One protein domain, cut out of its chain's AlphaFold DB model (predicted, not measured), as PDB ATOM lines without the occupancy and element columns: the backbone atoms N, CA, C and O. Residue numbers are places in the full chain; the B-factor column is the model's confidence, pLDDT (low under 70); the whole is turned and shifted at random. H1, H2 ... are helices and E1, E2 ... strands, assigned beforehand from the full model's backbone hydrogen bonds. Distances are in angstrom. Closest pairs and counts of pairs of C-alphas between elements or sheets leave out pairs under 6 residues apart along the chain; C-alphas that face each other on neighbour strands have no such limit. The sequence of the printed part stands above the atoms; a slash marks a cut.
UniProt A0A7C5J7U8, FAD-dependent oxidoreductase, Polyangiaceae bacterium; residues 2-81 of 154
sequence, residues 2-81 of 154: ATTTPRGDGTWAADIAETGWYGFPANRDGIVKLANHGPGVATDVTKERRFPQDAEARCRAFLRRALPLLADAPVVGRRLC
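What this domain is: This is residues 2 to 81 of the 154 residues of the protein "FAD-dependent oxidoreductase" of Polyangiaceae bacterium (UniProt A0A7C5J7U8). Little regular structure is here: a small antiparallel hairpin, E1 and E2, has helix H2 over one face, mainly at E2; residues 2 to 7 and 42 to 48 stick out. The 80 printed residues run H1, E1, E2, H2; the class is mixed, with 24 residues in named elements. The whole is loose, radius of gyration of the C-alphas 14.9 A, spanning 55 by 27 by 20 A.

How they stand to each other: After H1, residues 16 to 19, find the hairpin of E1, residues 21 to 24, and E2, residues 33 to 36: antiparallel at 159 degrees, N 22 and O 35 within hydrogen-bond range at 2.9 A. H2, residues 55 to 66, comes closest to E2 at the C-alphas of Leu 34 and Cys 59, 7.3 A. In H2 every O i to N i+4 pair is within hydrogen-bond range; H1 is too short for one.

Where its parts are: Find C-alpha 16 at (89.029, 178.230, 124.287), where H1 begins; H2 runs 16.6 A to C-alpha 66 at (98.754, 170.837, 118.803).

The domain as a whole: The printed part has no cut; E2 to H2 is a long link; residues 2 to 14 have pLDDT under 70.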
ATOM      1  N   ALA A   2     119.133 182.269  99.408       29.97
ATOM      2  CA  ALA A   2     118.727 182.541 100.779       29.97
ATOM      3  C   ALA A   2     117.309 181.994 100.965       29.97
ATOM      4  O   ALA A   2     116.358 182.522 100.395       29.97
ATOM      5  N   THR A   3     117.171 180.903 101.707       27.16
ATOM      6  CA  THR A   3     115.879 180.421 102.189       27.16
ATOM      7  C   THR A   3     115.437 181.335 103.324       27.16
ATOM      8  O   THR A   3     115.794 181.153 104.483       27.16
ATOM      9  N   THR A   4     114.675 182.372 102.984       31.55
ATOM     10  CA  THR A   4     113.853 183.092 103.954       31.55
ATOM     11  C   THR A   4     112.818 182.120 104.503       31.55
ATOM     12  O   THR A   4     111.817 181.837 103.846       31.55
ATOM     13  N   THR A   5     113.062 181.590 105.701       32.28
ATOM     14  CA  THR A   5     112.011 180.998 106.527       32.28
ATOM     15  C   THR A   5     110.919 182.056 106.683       32.28
ATOM     16  O   THR A   5     111.239 183.167 107.123       32.28
ATOM     17  N   PRO A   6     109.658 181.779 106.316       36.53
ATOM     18  CA  PRO A   6     108.575 182.710 106.585       36.53
ATOM     19  C   PRO A   6     108.571 182.993 108.088       36.53
ATOM     20  O   PRO A   6     108.497 182.062 108.894       36.53
ATOM     21  N   ARG A   7     108.696 184.265 108.484       42.12
ATOM     22  CA  ARG A   7     108.325 184.666 109.841       42.12
ATOM     23  C   ARG A   7     106.826 184.413 109.912       42.12
ATOM     24  O   ARG A   7     106.049 185.053 109.222       42.12
ATOM     25  N   GLY A   8     106.457 183.338 110.596       40.25
ATOM     26  CA  GLY A   8     105.068 182.998 110.816       40.25
ATOM     27  C   GLY A   8     104.519 183.955 111.853       40.25
ATOM     28  O   GLY A   8     104.669 183.715 113.049       40.25
ATOM     29  N   ASP A   9     103.843 185.000 111.398       41.66
ATOM     30  CA  ASP A   9     103.051 185.940 112.202       41.66
ATOM     31  C   ASP A   9     101.763 185.267 112.726       41.66
ATOM     32  O   ASP A   9     100.709 185.891 112.875       41.66
ATOM     33  N   GLY A  10     101.823 183.952 112.962       40.34
ATOM     34  CA  GLY A  10     100.721 183.127 113.417       40.34
ATOM     35  C   GLY A  10     100.335 183.559 114.817       40.34
ATOM     36  O   GLY A  10     100.896 183.093 115.809       40.34
ATOM     37  N   THR A  11      99.380 184.480 114.894       47.59
ATOM     38  CA  THR A  11      98.740 184.877 116.141       47.59
ATOM     39  C   THR A  11      98.012 183.649 116.662       47.59
ATOM     40  O   THR A  11      96.928 183.303 116.202       47.59
ATOM     41  N   TRP A  12      98.652 182.923 117.574       50.62
ATOM     42  CA  TRP A  12      98.073 181.723 118.153       50.62
ATOM     43  C   TRP A  12      97.015 182.137 119.181       50.62
ATOM     44  O   TRP A  12      97.335 182.401 120.338       50.62
ATOM     45  N   ALA A  13      95.757 182.237 118.752       58.94
ATOM     46  CA  ALA A  13      94.599 182.310 119.635       58.94
ATOM     47  C   ALA A  13      93.950 180.928 119.623       58.94
ATOM     48  O   ALA A  13      93.307 180.545 118.650       58.94
ATOM     49  N   ALA A  14      94.223 180.134 120.652       67.69
ATOM     50  CA  ALA A  14      93.706 178.779 120.686       67.69
ATOM     51  C   ALA A  14      92.211 178.742 120.996       67.69
ATOM     52  O   ALA A  14      91.625 179.706 121.496       67.69
ATOM     53  N   ASP A  15      91.617 177.608 120.650       71.19
ATOM     54  CA  ASP A  15      90.192 177.373 120.750       71.19
ATOM     55  C   ASP A  15      89.774 177.141 122.206       71.19
ATOM     56  O   ASP A  15      89.721 176.013 122.710       71.19
ATOM     57  N   ILE A  16      89.515 178.245 122.906       79.50
ATOM     58  CA  ILE A  16      89.029 178.230 124.287       79.50
ATOM     59  C   ILE A  16      87.660 177.544 124.369       79.50
ATOM     60  O   ILE A  16      87.383 176.885 125.368       79.50
ATOM     61  N   ALA A  17      86.818 177.688 123.342       75.06
ATOM     62  CA  ALA A  17      85.453 177.178 123.357       75.06
ATOM     63  C   ALA A  17      85.406 175.651 123.200       75.06
ATOM     64  O   ALA A  17      84.608 175.006 123.874       75.06
ATOM     65  N   GLU A  18      86.281 175.070 122.375       76.94
ATOM     66  CA  GLU A  18      86.322 173.620 122.145       76.94
ATOM     67  C   GLU A  18      87.336 172.883 123.023       76.94
ATOM     68  O   GLU A  18      87.165 171.699 123.311       76.94
ATOM     69  N   THR A  19      88.418 173.546 123.445       82.31
ATOM     70  CA  THR A  19      89.524 172.872 124.150       82.31
ATOM     71  C   THR A  19      89.855 173.478 125.510       82.31
ATOM     72  O   THR A  19      90.581 172.866 126.301       82.31
ATOM     73  N   GLY A  20      89.400 174.702 125.770       88.75
ATOM     74  CA  GLY A  20      89.803 175.496 126.926       88.75
ATOM     75  C   GLY A  20      91.244 176.008 126.869       88.75
ATOM     76  O   GLY A  20      91.630 176.787 127.732       88.75
ATOM     77  N   TRP A  21      92.079 175.611 125.910       91.00
ATOM     78  CA  TRP A  21      93.464 176.083 125.845       91.00
ATOM     79  C   TRP A  21      93.548 177.457 125.182       91.00
ATOM     80  O   TRP A  21      92.728 177.800 124.339       91.00
ATOM     81  N   TYR A  22      94.541 178.251 125.580       91.25
ATOM     82  CA  TYR A  22      94.913 179.522 124.957       91.25
ATOM     83  C   TYR A  22      96.380 179.836 125.210       91.25
ATOM     84  O   TYR A  22      97.022 179.268 126.094       91.25
ATOM     85  N   GLY A  23      96.939 180.750 124.428       91.62
ATOM     86  CA  GLY A  23      98.350 181.070 124.517       91.62
ATOM     87  C   GLY A  23      98.697 182.371 123.833       91.62
ATOM     88  O   GLY A  23      97.823 183.111 123.395       91.62
ATOM     89  N   PHE A  24      99.989 182.661 123.821       91.56
ATOM     90  CA  PHE A  24     100.561 183.798 123.113       91.56
ATOM     91  C   PHE A  24     101.778 183.297 122.341       91.56
ATOM     92  O   PHE A  24     102.489 182.424 122.859       91.56
ATOM     93  N   PRO A  25     102.024 183.830 121.130       90.12
ATOM     94  CA  PRO A  25     103.197 183.472 120.346       90.12
ATOM     95  C   PRO A  25     104.487 183.845 121.083       90.12
ATOM     96  O   PRO A  25     104.465 184.539 122.105       90.12
ATOM     97  N   ALA A  26     105.615 183.380 120.547       92.81
ATOM     98  CA  ALA A  26     106.926 183.698 121.087       92.81
ATOM     99  C   ALA A  26     107.111 185.219 121.202       92.81
ATOM    100  O   ALA A  26     106.916 185.956 120.234       92.81
ATOM    101  N   ASN A  27     107.483 185.690 122.391       93.31
ATOM    102  CA  ASN A  27     107.899 187.075 122.576       93.31
ATOM    103  C   ASN A  27     109.321 187.301 122.011       93.31
ATOM    104  O   ASN A  27     109.942 186.395 121.452       93.31
ATOM    105  N   ARG A  28     109.873 188.509 122.193       94.62
ATOM    106  CA  ARG A  28     111.236 188.865 121.746       94.62
ATOM    107  C   ARG A  28     112.351 187.968 122.308       94.62
ATOM    108  O   ARG A  28     113.413 187.889 121.707       94.62
ATOM    109  N   ASP A  29     112.094 187.308 123.435       95.44
ATOM    110  CA  ASP A  29     113.029 186.414 124.124       95.44
ATOM    111  C   ASP A  29     112.793 184.939 123.734       95.44
ATOM    112  O   ASP A  29     113.370 184.032 124.328       95.44
ATOM    113  N   GLY A  30     111.917 184.676 122.755       93.75
ATOM    114  CA  GLY A  30     111.580 183.329 122.292       93.75
ATOM    115  C   GLY A  30     110.596 182.572 123.191       93.75
ATOM    116  O   GLY A  30     110.399 181.373 123.005       93.75
ATOM    117  N   ILE A  31     109.965 183.233 124.166       94.50
ATOM    118  CA  ILE A  31     109.098 182.578 125.155       94.50
ATOM    119  C   ILE A  31     107.663 182.492 124.635       94.50
ATOM    120  O   ILE A  31     107.015 183.517 124.416       94.50
ATOM    121  N   VAL A  32     107.150 181.267 124.511       93.94
ATOM    122  CA  VAL A  32     105.741 180.967 124.208       93.94
ATOM    123  C   VAL A  32     104.959 180.785 125.509       93.94
ATOM    124  O   VAL A  32     105.428 180.126 126.438       93.94
ATOM    125  N   LYS A  33     103.741 181.334 125.577       94.50
ATOM    126  CA  LYS A  33     102.830 181.132 126.715       94.50
ATOM    127  C   LYS A  33     101.738 180.135 126.348       94.50
ATOM    128  O   LYS A  33     101.080 180.316 125.331       94.50
ATOM    129  N   LEU A  34     101.473 179.174 127.230       93.44
ATOM    130  CA  LEU A  34     100.315 178.281 127.174       93.44
ATOM    131  C   LEU A  34      99.555 178.334 128.505       93.44
ATOM    132  O   LEU A  34     100.164 178.376 129.573       93.44
ATOM    133  N   ALA A  35      98.230 178.336 128.436       92.81
ATOM    134  CA  ALA A  35      97.333 178.341 129.582       92.81
ATOM    135  C   ALA A  35      96.027 177.605 129.252       92.81
ATOM    136  O   ALA A  35      95.704 177.376 128.086       92.81
ATOM    137  N   ASN A  36      95.275 177.243 130.289       91.25
ATOM    138  CA  ASN A  36      93.983 176.579 130.163       91.25
ATOM    139  C   ASN A  36      92.913 177.348 130.957       91.25
ATOM    140  O   ASN A  36      93.118 177.692 132.119       91.25
ATOM    141  N   HIS A  37      91.789 177.614 130.300       89.50
ATOM    142  CA  HIS A  37      90.559 178.262 130.768       89.50
ATOM    143  C   HIS A  37      89.532 177.240 131.294       89.50
ATOM    144  O   HIS A  37      88.328 177.487 131.328       89.50
ATOM    145  N   GLY A  38      89.993 176.049 131.675       86.75
ATOM    146  CA  GLY A  38      89.156 175.032 132.296       86.75
ATOM    147  C   GLY A  38      88.602 175.467 133.661       86.75
ATOM    148  O   GLY A  38      88.817 176.606 134.098       86.75
ATOM    149  N   PRO A  39      87.942 174.548 134.386       80.81
ATOM    150  CA  PRO A  39      87.138 174.862 135.574       80.81
ATOM    151  C   PRO A  39      87.912 175.551 136.706       80.81
ATOM    152  O   PRO A  39      87.335 176.258 137.521       80.81
ATOM    153  N   GLY A  40      89.237 175.382 136.746       85.12
ATOM    154  CA  GLY A  40      90.071 175.929 137.810       85.12
ATOM    155  C   GLY A  40      89.773 175.284 139.165       85.12
ATOM    156  O   GLY A  40      89.212 174.194 139.247       85.12
ATOM    157  N   VAL A  41      90.205 175.947 140.238       86.69
ATOM    158  CA  VAL A  41      89.933 175.539 141.620       86.69
ATOM    159  C   VAL A  41      89.478 176.778 142.378       86.69
ATOM    160  O   VAL A  41      90.190 177.785 142.382       86.69
ATOM    161  N   ALA A  42      88.309 176.704 143.014       88.44
ATOM    162  CA  ALA A  42      87.825 177.773 143.878       88.44
ATOM    163  C   ALA A  42      88.823 178.001 145.023       88.44
ATOM    164  O   ALA A  42      89.221 177.064 145.719       88.44
ATOM    165  N   THR A  43      89.252 179.246 145.208       89.94
ATOM    166  CA  THR A  43      90.253 179.599 146.215       89.94
ATOM    167  C   THR A  43      89.982 180.977 146.791       89.94
ATOM    168  O   THR A  43      89.353 181.822 146.161       89.94
ATOM    169  N   ASP A  44      90.511 181.200 147.987       89.81
ATOM    170  CA  ASP A  44      90.570 182.516 148.603       89.81
ATOM    171  C   ASP A  44      91.854 183.233 148.158       89.81
ATOM    172  O   ASP A  44      92.899 182.595 147.981       89.81
ATOM    173  N   VAL A  45      91.777 184.551 147.962       89.75
ATOM    174  CA  VAL A  45      92.896 185.380 147.479       89.75
ATOM    175  C   VAL A  45      94.074 185.442 148.458       89.75
ATOM    176  O   VAL A  45      95.201 185.697 148.027       89.75
ATOM    177  N   THR A  46      93.825 185.190 149.745       92.94
ATOM    178  CA  THR A  46      94.810 185.204 150.837       92.94
ATOM    179  C   THR A  46      95.569 183.885 150.983       92.94
ATOM    180  O   THR A  46      96.630 183.852 151.604       92.94
ATOM    181  N   LYS A  47      95.062 182.790 150.403       89.75
ATOM    182  CA  LYS A  47      95.694 181.471 150.507       89.75
ATOM    183  C   LYS A  47      96.926 181.363 149.612       89.75
ATOM    184  O   LYS A  47      96.987 181.905 148.505       89.75
ATOM    185  N   GLU A  48      97.900 180.583 150.080       88.06
ATOM    186  CA  GLU A  48      99.062 180.212 149.277       88.06
ATOM    187  C   GLU A  48      98.619 179.441 148.024       88.06
ATOM    188  O   GLU A  48      97.841 178.486 148.087       88.06
ATOM    189  N   ARG A  49      99.146 179.840 146.866       87.19
ATOM    190  CA  ARG A  49      98.785 179.249 145.576       87.19
ATOM    191  C   ARG A  49      99.757 178.126 145.241       87.19
ATOM    192  O   ARG A  49     100.896 178.381 144.856       87.19
ATOM    193  N   ARG A  50      99.291 176.882 145.347       87.56
ATOM    194  CA  ARG A  50     100.085 175.690 145.020       87.56
ATOM    195  C   ARG A  50      99.798 175.234 143.602       87.56
ATOM    196  O   ARG A  50      98.648 175.023 143.229       87.56
ATOM    197  N   PHE A  51     100.854 175.092 142.805       88.88
ATOM    198  CA  PHE A  51     100.729 174.609 141.434       88.88
ATOM    199  C   PHE A  51     100.269 173.141 141.443       88.88
ATOM    200  O   PHE A  51     100.913 172.339 142.123       88.88
ATOM    201  N   PRO A  52      99.197 172.766 140.717       89.62
ATOM    202  CA  PRO A  52      98.769 171.372 140.645       89.62
ATOM    203  C   PRO A  52      99.887 170.490 140.084       89.62
ATOM    204  O   PRO A  52     100.535 170.863 139.102       89.62
ATOM    205  N   GLN A  53     100.114 169.328 140.700       90.25
ATOM    206  CA  GLN A  53     101.227 168.438 140.343       90.25
ATOM    207  C   GLN A  53     101.143 167.940 138.893       90.25
ATOM    208  O   GLN A  53     102.162 167.771 138.230       90.25
ATOM    209  N   ASP A  54      99.932 167.769 138.371       92.75
ATOM    210  CA  ASP A  54      99.657 167.250 137.033       92.75
ATOM    211  C   ASP A  54      99.522 168.344 135.954       92.75
ATOM    212  O   ASP A  54      99.345 168.045 134.772       92.75
ATOM    213  N   ALA A  55      99.629 169.625 136.325       91.25
ATOM    214  CA  ALA A  55      99.416 170.736 135.398       91.25
ATOM    215  C   ALA A  55     100.418 170.749 134.237       91.25
ATOM    216  O   ALA A  55     100.012 170.962 133.094       91.25
ATOM    217  N   GLU A  56     101.701 170.474 134.495       93.88
ATOM    218  CA  GLU A  56     102.694 170.387 133.420       93.88
ATOM    219  C   GLU A  56     102.395 169.214 132.479       93.88
ATOM    220  O   GLU A  56     102.415 169.391 131.263       93.88
ATOM    221  N   ALA A  57     102.035 168.043 133.013       94.81
ATOM    222  CA  ALA A  57     101.702 166.874 132.203       94.81
ATOM    223  C   ALA A  57     100.529 167.151 131.244       94.81
ATOM    224  O   ALA A  57     100.598 166.784 130.068       94.81
ATOM    225  N   ARG A  58      99.492 167.869 131.705       92.75
ATOM    226  CA  ARG A  58      98.372 168.312 130.854       92.75
ATOM    227  C   ARG A  58      98.821 169.282 129.759       92.75
ATOM    228  O   ARG A  58      98.448 169.095 128.602       92.75
ATOM    229  N   CYS A  59      99.654 170.273 130.093       92.94
ATOM    230  CA  CYS A  59     100.233 171.192 129.106       92.94
ATOM    231  C   CYS A  59     101.038 170.434 128.041       92.94
ATOM    232  O   CYS A  59     100.853 170.656 126.848       92.94
ATOM    233  N   ARG A  60     101.888 169.490 128.459       95.12
ATOM    234  CA  ARG A  60     102.701 168.647 127.566       95.12
ATOM    235  C   ARG A  60     101.836 167.791 126.643       95.12
ATOM    236  O   ARG A  60     102.148 167.661 125.464       95.12
ATOM    237  N   ALA A  61     100.748 167.220 127.163       93.62
ATOM    238  CA  ALA A  61      99.811 166.436 126.364       93.62
ATOM    239  C   ALA A  61      99.155 167.285 125.268       93.62
ATOM    240  O   ALA A  61      99.088 166.856 124.116       93.62
ATOM    241  N   PHE A  62      98.743 168.510 125.604       91.19
ATOM    242  CA  PHE A  62      98.226 169.451 124.618       91.19
ATOM    243  C   PHE A  62      99.289 169.839 123.579       91.19
ATOM    244  O   PHE A  62      99.015 169.766 122.383       91.19
ATOM    245  N   LEU A  63     100.510 170.186 124.009       92.19
ATOM    246  CA  LEU A  63     101.605 170.554 123.104       92.19
ATOM    247  C   LEU A  63     101.949 169.426 122.131       92.19
ATOM    248  O   LEU A  63     102.034 169.680 120.938       92.19
ATOM    249  N   ARG A  64     102.059 168.173 122.589       94.31
ATOM    250  CA  ARG A  64     102.308 167.024 121.695       94.31
ATOM    251  C   ARG A  64     101.279 166.904 120.573       94.31
ATOM    252  O   ARG A  64     101.636 166.520 119.467       94.31
ATOM    253  N   ARG A  65     100.015 167.230 120.856       89.12
ATOM    254  CA  ARG A  65      98.926 167.163 119.877       89.12
ATOM    255  C   ARG A  65      98.883 168.384 118.957       89.12
ATOM    256  O   ARG A  65      98.662 168.225 117.765       89.12
ATOM    257  N   ALA A  66      99.036 169.586 119.510       87.31
ATOM    258  CA  ALA A  66      98.754 170.837 118.803       87.31
ATOM    259  C   ALA A  66     100.007 171.563 118.284       87.31
ATOM    260  O   ALA A  66      99.949 172.234 117.261       87.31
ATOM    261  N   LEU A  67     101.129 171.460 119.000       89.75
ATOM    262  CA  LEU A  67     102.390 172.162 118.734       89.75
ATOM    263  C   LEU A  67     103.582 171.230 119.035       89.75
ATOM    264  O   LEU A  67     104.353 171.495 119.963       89.75
ATOM    265  N   PRO A  68     103.744 170.121 118.289       91.44
ATOM    266  CA  PRO A  68     104.697 169.063 118.632       91.44
ATOM    267  C   PRO A  68     106.151 169.547 118.696       91.44
ATOM    268  O   PRO A  68     106.922 169.040 119.504       91.44
ATOM    269  N   LEU A  69     106.513 170.589 117.935       91.75
ATOM    270  CA  LEU A  69     107.843 171.214 117.993       91.75
ATOM    271  C   LEU A  69     108.175 171.834 119.362       91.75
ATOM    272  O   LEU A  69     109.342 172.058 119.667       91.75
ATOM    273  N   LEU A  70     107.164 172.118 120.186       93.12
ATOM    274  CA  LEU A  70     107.317 172.661 121.536       93.12
ATOM    275  C   LEU A  70     107.084 171.610 122.629       93.12
ATOM    276  O   LEU A  70     107.156 171.949 123.809       93.12
ATOM    277  N   ALA A  71     106.796 170.351 122.271       93.69
ATOM    278  CA  ALA A  71     106.416 169.306 123.222       93.69
ATOM    279  C   ALA A  71     107.427 169.154 124.368       93.69
ATOM    280  O   ALA A  71     107.023 169.108 125.533       93.69
ATOM    281  N   ASP A  72     108.719 169.189 124.040       96.00
ATOM    282  CA  ASP A  72     109.830 169.013 124.981       96.00
ATOM    283  C   ASP A  72     110.586 170.320 125.271       96.00
ATOM    284  O   ASP A  72     111.663 170.311 125.866       96.00
ATOM    285  N   ALA A  73     110.019 171.471 124.886       95.94
ATOM    286  CA  ALA A  73     110.632 172.766 125.163       95.94
ATOM    287  C   ALA A  73     110.809 172.984 126.687       95.94
ATOM    288  O   ALA A  73     109.910 172.624 127.467       95.94
ATOM    289  N   PRO A  74     111.926 173.588 127.143       96.69
ATOM    290  CA  PRO A  74     112.150 173.859 128.562       96.69
ATOM    291  C   PRO A  74     111.061 174.755 129.168       96.69
ATOM    292  O   PRO A  74     110.681 175.771 128.582       96.69
ATOM    293  N   VAL A  75     110.583 174.421 130.372       96.25
ATOM    294  CA  VAL A  75     109.689 175.318 131.123       96.25
ATOM    295  C   VAL A  75     110.522 176.416 131.767       96.25
ATOM    296  O   VAL A  75     111.244 176.176 132.730       96.25
ATOM    297  N   VAL A  76     110.383 177.641 131.268       96.81
ATOM    298  CA  VAL A  76     111.088 178.817 131.809       96.81
ATOM    299  C   VAL A  76     110.322 179.517 132.937       96.81
ATOM    300  O   VAL A  76     110.869 180.371 133.629       96.81
ATOM    301  N   GLY A  77     109.050 179.168 133.152       94.94
ATOM    302  CA  GLY A  77     108.248 179.748 134.224       94.94
ATOM    303  C   GLY A  77     106.839 179.176 134.328       94.94
ATOM    304  O   GLY A  77     106.286 178.638 133.372       94.94
ATOM    305  N   ARG A  78     106.245 179.325 135.514       94.62
ATOM    306  CA  ARG A  78     104.862 178.938 135.823       94.62
ATOM    307  C   ARG A  78     104.204 179.968 136.731       94.62
ATOM    308  O   ARG A  78     104.848 180.526 137.620       94.62
ATOM    309  N   ARG A  79     102.919 180.231 136.506       92.31
ATOM    310  CA  ARG A  79     102.117 181.184 137.284       92.31
ATOM    311  C   ARG A  79     100.699 180.648 137.439       92.31
ATOM    312  O   ARG A  79     100.167 180.055 136.507       92.31
ATOM    313  N   LEU A  80     100.095 180.903 138.595       92.06
ATOM    314  CA  LEU A  80      98.656 180.753 138.798       92.06
ATOM    315  C   LEU A  80      98.006 182.132 138.743       92.06
ATOM    316  O   LEU A  80      98.461 183.066 139.409       92.06
ATOM    317  N   CYS A  81      96.957 182.240 137.935       91.94
ATOM    318  CA  CYS A  81      96.123 183.428 137.809       91.94
ATOM    319  C   CYS A  81      94.783 183.189 138.516       91.94
ATOM    320  O   CYS A  81      94.400 182.042 138.743       91.94
TER     321      CYS A  81